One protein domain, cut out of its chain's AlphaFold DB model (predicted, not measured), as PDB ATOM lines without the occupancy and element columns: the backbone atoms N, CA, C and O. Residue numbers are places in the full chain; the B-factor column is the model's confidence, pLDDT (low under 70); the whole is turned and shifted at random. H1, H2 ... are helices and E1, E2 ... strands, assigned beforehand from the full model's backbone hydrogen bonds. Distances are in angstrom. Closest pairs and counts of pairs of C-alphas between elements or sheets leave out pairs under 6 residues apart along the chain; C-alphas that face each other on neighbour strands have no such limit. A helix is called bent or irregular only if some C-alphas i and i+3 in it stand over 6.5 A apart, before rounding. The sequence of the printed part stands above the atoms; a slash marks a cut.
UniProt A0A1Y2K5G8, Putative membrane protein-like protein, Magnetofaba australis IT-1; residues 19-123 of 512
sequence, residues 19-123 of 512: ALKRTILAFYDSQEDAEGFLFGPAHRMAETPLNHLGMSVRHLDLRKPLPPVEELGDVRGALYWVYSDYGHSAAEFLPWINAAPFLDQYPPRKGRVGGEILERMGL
ATOM      1  N   ALA A  19     -54.902  27.659 -41.945       90.62
ATOM      2  CA  ALA A  19     -54.086  28.648 -42.648       90.62
ATOM      3  C   ALA A  19     -52.613  28.200 -42.726       90.62
ATOM      4  O   ALA A  19     -52.008  27.810 -41.720       90.62
ATOM      5  N   LEU A  20     -52.024  28.254 -43.923       91.25
ATOM      6  CA  LEU A  20     -50.612  27.955 -44.140       91.25
ATOM      7  C   LEU A  20     -49.782  29.222 -43.971       91.25
ATOM      8  O   LEU A  20     -49.861  30.137 -44.787       91.25
ATOM      9  N   LYS A  21     -48.940  29.218 -42.941       90.94
ATOM     10  CA  LYS A  21     -47.998  30.300 -42.665       90.94
ATOM     11  C   LYS A  21     -46.869  30.333 -43.699       90.94
ATOM     12  O   LYS A  21     -46.350  29.265 -44.052       90.94
ATOM     13  N   ARG A  22     -46.475  31.517 -44.178       93.31
ATOM     14  CA  ARG A  22     -45.478  31.664 -45.263       93.31
ATOM     15  C   ARG A  22     -44.335  32.627 -44.973       93.31
ATOM     16  O   ARG A  22     -43.361  32.637 -45.722       93.31
ATOM     17  N   THR A  23     -44.423  33.420 -43.914       92.81
ATOM     18  CA  THR A  23     -43.426  34.458 -43.652       92.81
ATOM     19  C   THR A  23     -42.246  33.907 -42.846       92.81
ATOM     20  O   THR A  23     -42.424  33.342 -41.769       92.81
ATOM     21  N   ILE A  24     -41.022  34.099 -43.331       89.62
ATOM     22  CA  ILE A  24     -39.783  33.845 -42.587       89.62
ATOM     23  C   ILE A  24     -39.217  35.181 -42.118       89.62
ATOM     24  O   ILE A  24     -39.034  36.099 -42.915       89.62
ATOM     25  N   LEU A  25     -38.929  35.304 -40.826       90.31
ATOM     26  CA  LEU A  25     -38.216  36.469 -40.305       90.31
ATOM     27  C   LEU A  25     -36.730  36.300 -40.569       90.31
ATOM     28  O   LEU A  25     -36.163  35.305 -40.147       90.31
ATOM     29  N   ALA A  26     -36.096  37.247 -41.246       88.06
ATOM     30  CA  ALA A  26     -34.650  37.256 -41.416       88.06
ATOM     31  C   ALA A  26     -34.046  38.393 -40.602       88.06
ATOM     32  O   ALA A  26     -34.533  39.516 -40.663       88.06
ATOM     33  N   PHE A  27     -32.998  38.110 -39.840       83.81
ATOM     34  CA  PHE A  27     -32.338  39.124 -39.024       83.81
ATOM     35  C   PHE A  27     -31.112  39.704 -39.726       83.81
ATOM     36  O   PHE A  27     -30.353  38.964 -40.356       83.81
ATOM     37  N   TYR A  28     -30.919  41.016 -39.592       83.69
ATOM     38  CA  TYR A  28     -29.736  41.732 -40.068       83.69
ATOM     39  C   TYR A  28     -29.280  42.790 -39.053       83.69
ATOM     40  O   TYR A  28     -30.064  43.223 -38.208       83.69
ATOM     41  N   ASP A  29     -28.019  43.210 -39.138       81.00
ATOM     42  CA  ASP A  29     -27.443  44.282 -38.321       81.00
ATOM     43  C   ASP A  29     -27.250  45.543 -39.184       81.00
ATOM     44  O   ASP A  29     -26.445  45.555 -40.115       81.00
ATOM     45  N   SER A  30     -27.983  46.620 -38.877       79.31
ATOM     46  CA  SER A  30     -27.938  47.861 -39.664       79.31
ATOM     47  C   SER A  30     -26.670  48.717 -39.517       79.31
ATOM     48  O   SER A  30     -26.538  49.692 -40.253       79.31
ATOM     49  N   GLN A  31     -25.725  48.403 -38.619       73.81
ATOM     50  CA  GLN A  31     -24.399  49.053 -38.658       73.81
ATOM     51  C   GLN A  31     -23.376  48.296 -39.490       73.81
ATOM     52  O   GLN A  31     -22.423  48.920 -39.955       73.81
ATOM     53  N   GLU A  32     -23.520  46.979 -39.644       66.88
ATOM     54  CA  GLU A  32     -22.610  46.216 -40.502       66.88
ATOM     55  C   GLU A  32     -22.857  46.519 -41.980       66.88
ATOM     56  O   GLU A  32     -21.930  46.470 -42.788       66.88
ATOM     57  N   ASP A  33     -24.093  46.884 -42.324       63.84
ATOM     58  CA  ASP A  33     -24.501  47.157 -43.692       63.84
ATOM     59  C   ASP A  33     -25.188  48.528 -43.784       63.84
ATOM     60  O   ASP A  33     -26.350  48.714 -43.411       63.84
ATOM     61  N   ALA A  34     -24.435  49.509 -44.292       56.16
ATOM     62  CA  ALA A  34     -24.901  50.880 -44.501       56.16
ATOM     63  C   ALA A  34     -26.065  50.971 -45.507       56.16
ATOM     64  O   ALA A  34     -26.787  51.969 -45.519       56.16
ATOM     65  N   GLU A  35     -26.264  49.939 -46.332       61.78
ATOM     66  CA  GLU A  35     -27.384  49.824 -47.266       61.78
ATOM     67  C   GLU A  35     -28.493  48.884 -46.733       61.78
ATOM     68  O   GLU A  35     -29.445  48.547 -47.442       61.78
ATOM     69  N   GLY A  36     -28.443  48.518 -45.447       74.06
ATOM     70  CA  GLY A  36     -29.477  47.754 -44.749       74.06
ATOM     71  C   GLY A  36     -29.348  46.245 -44.960       74.06
ATOM     72  O   GLY A  36     -28.270  45.696 -44.913       74.06
ATOM     73  N   PHE A  37     -30.442  45.513 -45.164       80.81
ATOM     74  CA  PHE A  37     -30.360  44.054 -45.369       80.81
ATOM     75  C   PHE A  37     -29.980  43.649 -46.805       80.81
ATOM     76  O   PHE A  37     -29.865  42.458 -47.101       80.81
ATOM     77  N   LEU A  38     -29.846  44.619 -47.716       78.56
ATOM     78  CA  LEU A  38     -29.792  44.398 -49.163       78.56
ATOM     79  C   LEU A  38     -28.589  43.562 -49.599       78.56
ATOM     80  O   LEU A  38     -28.728  42.700 -50.468       78.56
ATOM     81  N   PHE A  39     -27.425  43.787 -48.990       76.06
ATOM     82  CA  PHE A  39     -26.203  43.046 -49.312       76.06
ATOM     83  C   PHE A  39     -25.922  41.934 -48.308       76.06
ATOM     84  O   PHE A  39     -24.994  41.141 -48.507       76.06
ATOM     85  N   GLY A  40     -26.782  41.813 -47.296       77.44
ATOM     86  CA  GLY A  40     -26.779  40.737 -46.331       77.44
ATOM     87  C   GLY A  40     -27.022  39.364 -46.975       77.44
ATOM     88  O   GLY A  40     -27.731  39.231 -47.984       77.44
ATOM     89  N   PRO A  41     -26.465  38.296 -46.380       77.62
ATOM     90  CA  PRO A  41     -26.573  36.943 -46.917       77.62
ATOM     91  C   PRO A  41     -28.021  36.433 -46.947       77.62
ATOM     92  O   PRO A  41     -28.385  35.689 -47.857       77.62
ATOM     93  N   ALA A  42     -28.877  36.869 -46.016       84.00
ATOM     94  CA  ALA A  42     -30.286  36.487 -46.010       84.00
ATOM     95  C   ALA A  42     -31.007  36.913 -47.302       84.00
ATOM     96  O   ALA A  42     -31.625  36.075 -47.959       84.00
ATOM     97  N   HIS A  43     -30.875  38.178 -47.713       89.06
ATOM     98  CA  HIS A  43     -31.509  38.677 -48.937       89.06
ATOM     99  C   HIS A  43     -30.842  38.112 -50.197       89.06
ATOM    100  O   HIS A  43     -31.520  37.635 -51.105       89.06
ATOM    101  N   ARG A  44     -29.503  38.102 -50.238       81.56
ATOM    102  CA  ARG A  44     -28.743  37.689 -51.428       81.56
ATOM    103  C   ARG A  44     -28.720  36.186 -51.686       81.56
ATOM    104  O   ARG A  44     -28.560  35.775 -52.830       81.56
ATOM    105  N   MET A  45     -28.794  35.359 -50.646       80.94
ATOM    106  CA  MET A  45     -28.552  33.916 -50.772       80.94
ATOM    107  C   MET A  45     -29.743  33.063 -50.346       80.94
ATOM    108  O   MET A  45     -29.983  32.033 -50.973       80.94
ATOM    109  N   ALA A  46     -30.483  33.460 -49.308       83.62
ATOM    110  CA  ALA A  46     -31.571  32.644 -48.767       83.62
ATOM    111  C   ALA A  46     -32.943  32.998 -49.355       83.62
ATOM    112  O   ALA A  46     -33.768  32.107 -49.562       83.62
ATOM    113  N   GLU A  47     -33.197  34.273 -49.652       92.06
ATOM    114  CA  GLU A  47     -34.538  34.733 -50.014       92.06
ATOM    115  C   GLU A  47     -35.046  34.150 -51.336       92.06
ATOM    116  O   GLU A  47     -36.204  33.755 -51.412       92.06
ATOM    117  N   THR A  48     -34.198  33.991 -52.354       90.19
ATOM    118  CA  THR A  48     -34.606  33.344 -53.614       90.19
ATOM    119  C   THR A  48     -34.994  31.870 -53.428       90.19
ATOM    120  O   THR A  48     -36.088  31.496 -53.861       90.19
ATOM    121  N   PRO A  49     -34.184  31.011 -52.771       89.44
ATOM    122  CA  PRO A  49     -34.619  29.666 -52.390       89.44
ATOM    123  C   PRO A  49     -35.909  29.644 -51.561       89.44
ATOM    124  O   PRO A  49     -36.785  28.822 -51.819       89.44
ATOM    125  N   LEU A  50     -36.059  30.557 -50.598       90.00
ATOM    126  CA  LEU A  50     -37.267  30.657 -49.777       90.00
ATOM    127  C   LEU A  50     -38.489  31.050 -50.615       90.00
ATOM    128  O   LEU A  50     -39.523  30.392 -50.518       90.00
ATOM    129  N   ASN A  51     -38.359  32.035 -51.508       94.38
ATOM    130  CA  ASN A  51     -39.406  32.407 -52.457       94.38
ATOM    131  C   ASN A  51     -39.773  31.240 -53.372       94.38
ATOM    132  O   ASN A  51     -40.955  31.015 -53.631       94.38
ATOM    133  N   HIS A  52     -38.782  30.465 -53.820       91.62
ATOM    134  CA  HIS A  52     -39.028  29.258 -54.597       91.62
ATOM    135  C   HIS A  52     -39.858  28.240 -53.809       91.62
ATOM    136  O   HIS A  52     -40.728  27.625 -54.405       91.62
ATOM    137  N   LEU A  53     -39.665  28.098 -52.496       90.56
ATOM    138  CA  LEU A  53     -40.493  27.248 -51.621       90.56
ATOM    139  C   LEU A  53     -41.853  27.875 -51.255       90.56
ATOM    140  O   LEU A  53     -42.580  27.342 -50.417       90.56
ATOM    141  N   GLY A  54     -42.196  29.019 -51.850       91.56
ATOM    142  CA  GLY A  54     -43.426  29.750 -51.569       91.56
ATOM    143  C   GLY A  54     -43.364  30.627 -50.318       91.56
ATOM    144  O   GLY A  54     -44.392  31.179 -49.939       91.56
ATOM    145  N   MET A  55     -42.207  30.805 -49.680       93.31
ATOM    146  CA  MET A  55     -42.064  31.638 -48.481       93.31
ATOM    147  C   MET A  55     -41.724  33.091 -48.828       93.31
ATOM    148  O   MET A  55     -40.894  33.353 -49.702       93.31
ATOM    149  N   SER A  56     -42.318  34.040 -48.110       94.12
ATOM    150  CA  SER A  56     -41.885  35.441 -48.103       94.12
ATOM    151  C   SER A  56     -40.864  35.661 -46.985       94.12
ATOM    152  O   SER A  56     -40.842  34.921 -46.002       94.12
ATOM    153  N   VAL A  57     -40.006  36.674 -47.120       92.75
ATOM    154  CA  VAL A  57     -39.038  37.034 -46.078       92.75
ATOM    155  C   VAL A  57     -39.322  38.442 -45.582       92.75
ATOM    156  O   VAL A  57     -39.462  39.373 -46.372       92.75
ATOM    157  N   ARG A  58     -39.407  38.595 -44.260       92.06
ATOM    158  CA  ARG A  58     -39.527  39.884 -43.579       92.06
ATOM    159  C   ARG A  58     -38.242  40.147 -42.805       92.06
ATOM    160  O   ARG A  58     -37.935  39.426 -41.858       92.06
ATOM    161  N   HIS A  59     -37.498  41.167 -43.220       91.00
ATOM    162  CA  HIS A  59     -36.212  41.511 -42.613       91.00
ATOM    163  C   HIS A  59     -36.406  42.362 -41.356       91.00
ATOM    164  O   HIS A  59     -37.114  43.369 -41.387       91.00
ATOM    165  N   LEU A  60     -35.775  41.955 -40.257       88.06
ATOM    166  CA  LEU A  60     -35.788  42.629 -38.964       88.06
ATOM    167  C   LEU A  60     -34.373  43.064 -38.589       88.06
ATOM    168  O   LEU A  60     -33.430  42.276 -38.623       88.06
ATOM    169  N   ASP A  61     -34.251  44.332 -38.217       86.44
ATOM    170  CA  ASP A  61     -33.005  44.905 -37.721       86.44
ATOM    171  C   ASP A  61     -32.811  44.517 -36.253       86.44
ATOM    172  O   ASP A  61     -33.646  44.864 -35.416       86.44
ATOM    173  N   LEU A  62     -31.706  43.844 -35.937       82.12
ATOM    174  CA  LEU A  62     -31.360  43.390 -34.585       82.12
ATOM    175  C   LEU A  62     -31.174  44.519 -33.568       82.12
ATOM    176  O   LEU A  62     -31.113  44.268 -32.367       82.12
ATOM    177  N   ARG A  63     -31.050  45.763 -34.031       80.81
ATOM    178  CA  ARG A  63     -30.934  46.946 -33.167       80.81
ATOM    179  C   ARG A  63     -32.281  47.537 -32.777       80.81
ATOM    180  O   ARG A  63     -32.324  48.441 -31.945       80.81
ATOM    181  N   LYS A  64     -33.368  47.073 -33.391       85.56
ATOM    182  CA  LYS A  64     -34.730  47.512 -33.085       85.56
ATOM    183  C   LYS A  64     -35.403  46.491 -32.176       85.56
ATOM    184  O   LYS A  64     -35.095  45.315 -32.304       85.56
ATOM    185  N   PRO A  65     -36.333  46.904 -31.297       86.69
ATOM    186  CA  PRO A  65     -37.078  45.968 -30.459       86.69
ATOM    187  C   PRO A  65     -37.739  44.853 -31.278       86.69
ATOM    188  O   PRO A  65     -38.246  45.107 -32.375       86.69
ATOM    189  N   LEU A  66     -37.772  43.637 -30.724       84.88
ATOM    190  CA  LEU A  66     -38.525  42.535 -31.318       84.88
ATOM    191  C   LEU A  66     -40.017  42.900 -31.381       84.88
ATOM    192  O   LEU A  66     -40.546  43.464 -30.418       84.88
ATOM    193  N   PRO A  67     -40.720  42.576 -32.480       87.94
ATOM    194  CA  PRO A  67     -42.158  42.801 -32.558       87.94
ATOM    195  C   PRO A  67     -42.887  41.922 -31.528       87.94
ATOM    196  O   PRO A  67     -42.453  40.790 -31.302       87.94
ATOM    197  N   PRO A  68     -44.000  42.376 -30.933       87.75
ATOM    198  CA  PRO A  68     -44.835  41.538 -30.073       87.75
ATOM    199  C   PRO A  68     -45.224  40.215 -30.751       87.75
ATOM    200  O   PRO A  68     -45.405  40.154 -31.971       87.75
ATOM    201  N   VAL A  69     -45.353  39.136 -29.974       82.75
ATOM    202  CA  VAL A  69     -45.634  37.785 -30.506       82.75
ATOM    203  C   VAL A  69     -47.001  37.734 -31.197       82.75
ATOM    204  O   VAL A  69     -47.196  37.010 -32.174       82.75
ATOM    205  N   GLU A  70     -47.931  38.564 -30.738       83.56
ATOM    206  CA  GLU A  70     -49.277  38.739 -31.273       83.56
ATOM    207  C   GLU A  70     -49.259  39.326 -32.696       83.56
ATOM    208  O   GLU A  70     -50.128  39.017 -33.510       83.56
ATOM    209  N   GLU A  71     -48.229  40.109 -33.037       85.56
ATOM    210  CA  GLU A  71     -48.041  40.724 -34.360       85.56
ATOM    211  C   GLU A  71     -47.335  39.797 -35.364       85.56
ATOM    212  O   GLU A  71     -47.088  40.159 -36.523       85.56
ATOM    213  N   LEU A  72     -46.981  38.578 -34.949       82.19
ATOM    214  CA  LEU A  72     -46.270  37.645 -35.814       82.19
ATOM    215  C   LEU A  72     -47.173  36.980 -36.850       82.19
ATOM    216  O   LEU A  72     -46.653  36.556 -37.874       82.19
ATOM    217  N   GLY A  73     -48.493  36.928 -36.646       83.56
ATOM    218  CA  GLY A  73     -49.473  36.529 -37.667       83.56
ATOM    219  C   GLY A  73     -49.055  35.316 -38.521       83.56
ATOM    220  O   GLY A  73     -49.035  34.175 -38.042       83.56
ATOM    221  N   ASP A  74     -48.703  35.591 -39.785       85.81
ATOM    222  CA  ASP A  74     -48.301  34.645 -40.845       85.81
ATOM    223  C   ASP A  74     -46.850  34.113 -40.739       85.81
ATOM    224  O   ASP A  74     -46.366  33.389 -41.612       85.81
ATOM    225  N   VAL A  75     -46.115  34.446 -39.678       89.44
ATOM    226  CA  VAL A  75     -44.741  33.961 -39.498       89.44
ATOM    227  C   VAL A  75     -44.722  32.453 -39.267       89.44
ATOM    228  O   VAL A  75     -45.416  31.926 -38.402       89.44
ATOM    229  N   ARG A  76     -43.895  31.764 -40.051       85.69
ATOM    230  CA  ARG A  76     -43.637  30.322 -40.009       85.69
ATOM    231  C   ARG A  76     -42.278  29.966 -39.418       85.69
ATOM    232  O   ARG A  76     -42.075  28.829 -39.027       85.69
ATOM    233  N   GLY A  77     -41.328  30.891 -39.426       83.88
ATOM    234  CA  GLY A  77     -39.949  30.584 -39.073       83.88
ATOM    235  C   GLY A  77     -39.096  31.833 -38.948       83.88
ATOM    236  O   GLY A  77     -39.521  32.932 -39.308       83.88
ATOM    237  N   ALA A  78     -37.879  31.643 -38.452       84.12
ATOM    238  CA  ALA A  78     -36.872  32.680 -38.328       84.12
ATOM    239  C   ALA A  78     -35.529  32.180 -38.879       84.12
ATOM    240  O   ALA A  78     -35.177  31.013 -38.726       84.12
ATOM    241  N   LEU A  79     -34.788  33.080 -39.516       80.44
ATOM    242  CA  LEU A  79     -33.469  32.893 -40.094       80.44
ATOM    243  C   LEU A  79     -32.527  33.915 -39.460       80.44
ATOM    244  O   LEU A  79     -32.665  35.122 -39.661       80.44
ATOM    245  N   TYR A  80     -31.550  33.416 -38.714       76.38
ATOM    246  CA  TYR A  80     -30.497  34.227 -38.119       76.38
ATOM    247  C   TYR A  80     -29.213  34.027 -38.925       76.38
ATOM    248  O   TYR A  80     -28.652  32.933 -38.928       76.38
ATOM    249  N   TRP A  81     -28.782  35.056 -39.656       73.25
ATOM    250  CA  TRP A  81     -27.583  34.997 -40.497       73.25
ATOM    251  C   TRP A  81     -26.862  36.347 -40.488       73.25
ATOM    252  O   TRP A  81     -26.882  37.093 -41.466       73.25
ATOM    253  N   VAL A  82     -26.229  36.648 -39.356       66.50
ATOM    254  CA  VAL A  82     -25.449  37.872 -39.124       66.50
ATOM    255  C   VAL A  82     -24.007  37.536 -38.764       66.50
ATOM    256  O   VAL A  82     -23.727  36.417 -38.329       66.50
ATOM    257  N   TYR A  83     -23.097  38.483 -38.995       60.94
ATOM    258  CA  TYR A  83     -21.670  38.319 -38.711       60.94
ATOM    259  C   TYR A  83     -21.265  38.942 -37.372       60.94
ATOM    260  O   TYR A  83     -20.235  38.549 -36.820       60.94
ATOM    261  N   SER A  84     -22.077  39.853 -36.828       59.44
ATOM    262  CA  SER A  84     -21.864  40.425 -35.504       59.44
ATOM    263  C   SER A  84     -22.317  39.493 -34.376       59.44
ATOM    264  O   SER A  84     -23.342  38.813 -34.442       59.44
ATOM    265  N   ASP A  85     -21.595  39.571 -33.256       54.31
ATOM    266  CA  ASP A  85     -22.065  39.102 -31.943       54.31
ATOM    267  C   ASP A  85     -23.136  40.039 -31.341       54.31
ATOM    268  O   ASP A  85     -23.542  39.882 -30.185       54.31
ATOM    269  N   TYR A  86     -23.554  41.061 -32.098       53.12
ATOM    270  CA  TYR A  86     -24.521  42.062 -31.685       53.12
ATOM    271  C   TYR A  86     -25.936  41.563 -31.977       53.12
ATOM    272  O   TYR A  86     -26.250  41.098 -33.068       53.12
ATOM    273  N   GLY A  87     -26.807  41.666 -30.982       59.66
ATOM    274  CA  GLY A  87     -28.195  41.251 -31.093       59.66
ATOM    275  C   GLY A  87     -28.906  41.348 -29.757       59.66
ATOM    276  O   GLY A  87     -28.298  41.674 -28.732       59.66
ATOM    277  N   HIS A  88     -30.202  41.053 -29.770       62.19
ATOM    278  CA  HIS A  88     -30.997  40.928 -28.554       62.19
ATOM    279  C   HIS A  88     -30.296  40.017 -27.549       62.19
ATOM    280  O   HIS A  88     -29.788  38.943 -27.895       62.19
ATOM    281  N   SER A  89     -30.271  40.437 -26.284       63.41
ATOM    282  CA  SER A  89     -29.691  39.602 -25.234       63.41
ATOM    283  C   SER A  89     -30.411  38.251 -25.195       63.41
ATOM    284  O   SER A  89     -31.604  38.168 -25.486       63.41
ATOM    285  N   ALA A  90     -29.730  37.181 -24.777       62.19
ATOM    286  CA  ALA A  90     -30.391  35.884 -24.606       62.19
ATOM    287  C   ALA A  90     -31.617  35.976 -23.669       62.19
ATOM    288  O   ALA A  90     -32.587  35.250 -23.853       62.19
ATOM    289  N   ALA A  91     -31.598  36.904 -22.704       63.81
ATOM    290  CA  ALA A  91     -32.715  37.172 -21.802       63.81
ATOM    291  C   ALA A  91     -33.923  37.840 -22.487       63.81
ATOM    292  O   ALA A  91     -35.037  37.687 -22.006       63.81
ATOM    293  N   GLU A  92     -33.716  38.552 -23.593       69.31
ATOM    294  CA  GLU A  92     -34.771  39.199 -24.381       69.31
ATOM    295  C   GLU A  92     -35.263  38.285 -25.513       69.31
ATOM    296  O   GLU A  92     -36.463  38.091 -25.692       69.31
ATOM    297  N   PHE A  93     -34.334  37.661 -26.242       71.25
ATOM    298  CA  PHE A  93     -34.650  36.858 -27.421       71.25
ATOM    299  C   PHE A  93     -35.275  35.507 -27.071       71.25
ATOM    300  O   PHE A  93     -36.250  35.110 -27.707       71.25
ATOM    301  N   LEU A  94     -34.748  34.793 -26.060       69.25
ATOM    302  CA  LEU A  94     -35.216  33.441 -25.724       69.25
ATOM    303  C   LEU A  94     -36.686  33.410 -25.274       69.25
ATOM    304  O   LEU A  94     -37.414  32.544 -25.756       69.25
ATOM    305  N   PRO A  95     -37.174  34.316 -24.400       73.81
ATOM    306  CA  PRO A  95     -38.597  34.359 -24.071       73.81
ATOM    307  C   PRO A  95     -39.477  34.633 -25.290       73.81
ATOM    308  O   PRO A  95     -40.505  33.981 -25.448       73.81
ATOM    309  N   TRP A  96     -39.052  35.539 -26.174       80.50
ATOM    310  CA  TRP A  96     -39.796  35.897 -27.378       80.50
ATOM    311  C   TRP A  96     -39.943  34.719 -28.349       80.50
ATOM    312  O   TRP A  96     -41.054  34.393 -28.764       80.50
ATOM    313  N   ILE A  97     -38.847  34.018 -28.658       72.69
ATOM    314  CA  ILE A  97     -38.894  32.856 -29.557       72.69
ATOM    315  C   ILE A  97     -39.639  31.673 -28.922       72.69
ATOM    316  O   ILE A  97     -40.354  30.968 -29.623       72.69
ATOM    317  N   ASN A  98     -39.530  31.475 -27.600       71.00
ATOM    318  CA  ASN A  98     -40.236  30.400 -26.891       71.00
ATOM    319  C   ASN A  98     -41.745  30.661 -26.784       71.00
ATOM    320  O   ASN A  98     -42.524  29.715 -26.685       71.00
ATOM    321  N   ALA A  99     -42.162  31.927 -26.787       74.50
ATOM    322  CA  ALA A  99     -43.568  32.307 -26.811       74.50
ATOM    323  C   ALA A  99     -44.195  32.170 -28.211       74.50
ATOM    324  O   ALA A  99     -45.418  32.129 -28.317       74.50
ATOM    325  N   ALA A 100     -43.393  32.075 -29.278       67.88
ATOM    326  CA  ALA A 100     -43.873  31.943 -30.648       67.88
ATOM    327  C   ALA A 100     -44.108  30.458 -31.017       67.88
ATOM    328  O   ALA A 100     -43.157  29.736 -31.315       67.88
ATOM    329  N   PRO A 101     -45.366  29.978 -31.094       62.25
ATOM    330  CA  PRO A 101     -45.689  28.546 -31.193       62.25
ATOM    331  C   PRO A 101     -45.378  27.903 -32.558       62.25
ATOM    332  O   PRO A 101     -45.702  26.744 -32.790       62.25
ATOM    333  N   PHE A 102     -44.819  28.668 -33.493       62.62
ATOM    334  CA  PHE A 102     -44.494  28.254 -34.861       62.62
ATOM    335  C   PHE A 102     -43.006  28.421 -35.181       62.62
ATOM    336  O   PHE A 102     -42.588  28.073 -36.280       62.62
ATOM    337  N   LEU A 103     -42.210  28.989 -34.270       56.88
ATOM    338  CA  LEU A 103     -40.764  29.065 -34.436       56.88
ATOM    339  C   LEU A 103     -40.156  27.785 -33.858       56.88
ATOM    340  O   LEU A 103     -39.787  27.733 -32.689       56.88
ATOM    341  N   ASP A 104     -40.068  26.739 -34.680       47.03
ATOM    342  CA  ASP A 104     -39.372  25.512 -34.293       47.03
ATOM    343  C   ASP A 104     -37.871  25.804 -34.131       47.03
ATOM    344  O   ASP A 104     -37.155  26.071 -35.098       47.03
ATOM    345  N   GLN A 105     -37.381  25.759 -32.889       47.66
ATOM    346  CA  GLN A 105     -35.949  25.753 -32.608       47.66
ATOM    347  C   GLN A 105     -35.383  24.374 -32.921       47.66
ATOM    348  O   GLN A 105     -35.679  23.393 -32.237       47.66
ATOM    349  N   TYR A 106     -34.505  24.311 -33.914       38.44
ATOM    350  CA  TYR A 106     -33.721  23.118 -34.191       38.44
ATOM    351  C   TYR A 106     -32.225  23.431 -33.999       38.44
ATOM    352  O   TYR A 106     -31.666  24.098 -34.871       38.44
ATOM    353  N   PRO A 107     -31.539  22.972 -32.922       37.28
ATOM    354  CA  PRO A 107     -31.996  22.334 -31.670       37.28
ATOM    355  C   PRO A 107     -31.826  23.228 -30.399       37.28
ATOM    356  O   PRO A 107     -31.177  24.271 -30.461       37.28
ATOM    357  N   PRO A 108     -32.363  22.832 -29.218       38.22
ATOM    358  CA  PRO A 108     -32.434  23.688 -28.022       38.22
ATOM    359  C   PRO A 108     -31.178  23.621 -27.120       38.22
ATOM    360  O   PRO A 108     -30.700  22.520 -26.826       38.22
ATOM    361  N   ARG A 109     -30.694  24.771 -26.595       35.88
ATOM    362  CA  ARG A 109     -30.320  25.053 -25.170       35.88
ATOM    363  C   ARG A 109     -29.518  26.367 -24.967       35.88
ATOM    364  O   ARG A 109     -29.270  27.085 -25.918       35.88
ATOM    365  N   LYS A 110     -29.305  26.690 -23.675       33.34
ATOM    366  CA  LYS A 110     -29.073  27.989 -23.003       33.34
ATOM    367  C   LYS A 110     -27.661  28.593 -23.141       33.34
ATOM    368  O   LYS A 110     -26.715  28.032 -22.591       33.34
ATOM    369  N   GLY A 111     -27.615  29.855 -23.575       41.38
ATOM    370  CA  GLY A 111     -26.407  30.689 -23.636       41.38
ATOM    371  C   GLY A 111     -26.549  31.778 -24.706       41.38
ATOM    372  O   GLY A 111     -27.637  31.972 -25.251       41.38
ATOM    373  N   ARG A 112     -25.499  32.578 -24.957       44.66
ATOM    374  CA  ARG A 112     -25.562  33.676 -25.947       44.66
ATOM    375  C   ARG A 112     -25.761  33.097 -27.356       44.66
ATOM    376  O   ARG A 112     -24.962  32.285 -27.810       44.66
ATOM    377  N   VAL A 113     -26.819  33.567 -28.022       46.91
ATOM    378  CA  VAL A 113     -27.476  32.936 -29.183       46.91
ATOM    379  C   VAL A 113     -26.530  32.651 -30.359       46.91
ATOM    380  O   VAL A 113     -26.590  31.565 -30.919       46.91
ATOM    381  N   GLY A 114     -25.638  33.579 -30.725       41.94
ATOM    382  CA  GLY A 114     -24.770  33.424 -31.903       41.94
ATOM    383  C   GLY A 114     -23.665  32.369 -31.749       41.94
ATOM    384  O   GLY A 114     -23.536  31.480 -32.589       41.94
ATOM    385  N   GLY A 115     -22.893  32.433 -30.658       42.50
ATOM    386  CA  GLY A 115     -21.756  31.531 -30.423       42.50
ATOM    387  C   GLY A 115     -22.172  30.076 -30.188       42.50
ATOM    388  O   GLY A 115     -21.566  29.159 -30.734       42.50
ATOM    389  N   GLU A 116     -23.267  29.855 -29.456       41.09
ATOM    390  CA  GLU A 116     -23.723  28.500 -29.124       41.09
ATOM    391  C   GLU A 116     -24.331  27.751 -30.330       41.09
ATOM    392  O   GLU A 116     -24.272  26.520 -30.393       41.09
ATOM    393  N   ILE A 117     -24.875  28.473 -31.320       43.56
ATOM    394  CA  ILE A 117     -25.374  27.893 -32.581       43.56
ATOM    395  C   ILE A 117     -24.207  27.400 -33.455       43.56
ATOM    396  O   ILE A 117     -24.270  26.295 -33.999       43.56
ATOM    397  N   LEU A 118     -23.128  28.185 -33.568       41.91
ATOM    398  CA  LEU A 118     -21.972  27.880 -34.425       41.91
ATOM    399  C   LEU A 118     -21.104  26.730 -33.884       41.91
ATOM    400  O   LEU A 118     -20.688  25.858 -34.655       41.91
ATOM    401  N   GLU A 119     -20.881  26.686 -32.569       41.25
ATOM    402  CA  GLU A 119     -20.127  25.627 -31.880       41.25
ATOM    403  C   GLU A 119     -20.770  24.239 -32.090       41.25
ATOM    404  O   GLU A 119     -20.096  23.254 -32.397       41.25
ATOM    405  N   ARG A 120     -22.106  24.153 -32.033       34.88
ATOM    406  CA  ARG A 120     -22.849  22.882 -32.145       34.88
ATOM    407  C   ARG A 120     -22.991  22.334 -33.563       34.88
ATOM    408  O   ARG A 120     -23.277  21.150 -33.722       34.88
ATOM    409  N   MET A 121     -22.778  23.156 -34.588       38.78
ATOM    410  CA  MET A 121     -22.747  22.707 -35.987       38.78
ATOM    411  C   MET A 121     -21.363  22.183 -36.412       38.78
ATOM    412  O   MET A 121     -21.201  21.763 -37.555       38.78
ATOM    413  N   GLY A 122     -20.362  22.201 -35.519       35.91
ATOM    414  CA  GLY A 122     -18.981  21.824 -35.838       35.91
ATOM    415  C   GLY A 122     -18.273  22.826 -36.760       35.91
ATOM    416  O   GLY A 122     -17.316  22.463 -37.440       35.91
ATOM    417  N   LEU A 123     -18.766  24.071 -36.818       40.16
ATOM    418  CA  LEU A 123     -18.335  25.107 -37.765       40.16
ATOM    419  C   LEU A 123     -17.483  26.212 -37.123       40.16
ATOM    420  O   LEU A 123     -17.164  27.201 -37.786       40.16
TER     421      LEU A 123
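Overview. This is residues 19 to 123 of the 512 residues of the protein "Putative membrane protein-like protein" of Magnetofaba australis IT-1 (UniProt A0A1Y2K5G8). A small twisted sheet of three parallel strands has one helix, H1, running along one face, two layers in all. H3 stands at a distance beyond the other side of the sheet, with the short H2 near it, and H4 lies out past the ends of the strands, near H3. The printed part has 105 residues, with three strands and four helices in the order E1 H1 E2 H2 E3 H3 H4; the sheet's order is E2 E1 E3, all parallel. The class is mixed, helices and strands, though with 52 residues under half are in named elements. The whole is compact and rounded, with a radius of gyration of the C-alphas of 13.5 A and spans of 33 by 32 by 29 A.

Arrangement. Start at E1, residues 23 to 28, the inner strand. Beside it is E2, residues 56 to 61, an edge strand at 31 degrees; look for N 24 and O 56, 2.8 A apart. E3, residues 75 to 80, is the other edge strand, at 23 degrees to E1; N 79 and O 25 are 2.7 A apart. The sheet is only just strongly twisted, its C-alphas up to 4.0 A off the best plane. H1, residues 41 to 52, is on the sheet at a height over the sheet of 9.4 A, over E2 and E1, and runs along the strands, at 0 degrees to E1 on the local plane; the closest C-alphas of H1 and E2 are those of Glu 47 and Val 57, 6.4 A apart. E1, H1 and E2 make a strand-helix-strand unit, two parallel neighbour strands with a helix between, and its crossover is right-handed. E2, H2 at residues 69 to 72, and E3 make a split one, with E1 between its strands, also right-handed. H2 is close to but not clearly touching H3, residues 90 to 99, where the C-alphas of Val 69 and Trp 96 come closest, at 6.9 A. H3 and H4, residues 113 to 120, are close but not clearly touching, about perpendicular at 82 degrees, with the C-alphas of Ala 90 and Val 113 closest at 6.2 A. H2, H3 and H4 are not on the sheet. O i to N i+4 pairs are within hydrogen-bond range in 5 of 8 for H1, 4 of 6 for H3 and 2 of 4 for H4; H2 is too short for one.

Along the chain. Find C-alpha 23 at (-43.426, 34.458, -43.652); E1 runs 15.9 A from there. H1 is 16.5 A long and irregular, but only just: C-alphas 45 and 48 are 6.7 A apart. E2 is 16.6 A long, H2 5.3 A, E3 14.3 A and H3 13.8 A. H4, 11.5 A long, ends at C-alpha 120, (-22.849, 22.882, -32.145).

Size, cuts and confidence. The C-alphas of Ala 19 and Ala 34, 36.7 A apart, are the farthest apart. The printed part has no cut. The links E1 to H1 and H3 to H4 are long, with 12 and 13 residues. The mean pLDDT of the printed part is 71.9; look for values under 70 at residues 32 to 35, 82 to 92, 94 and 100 to 123.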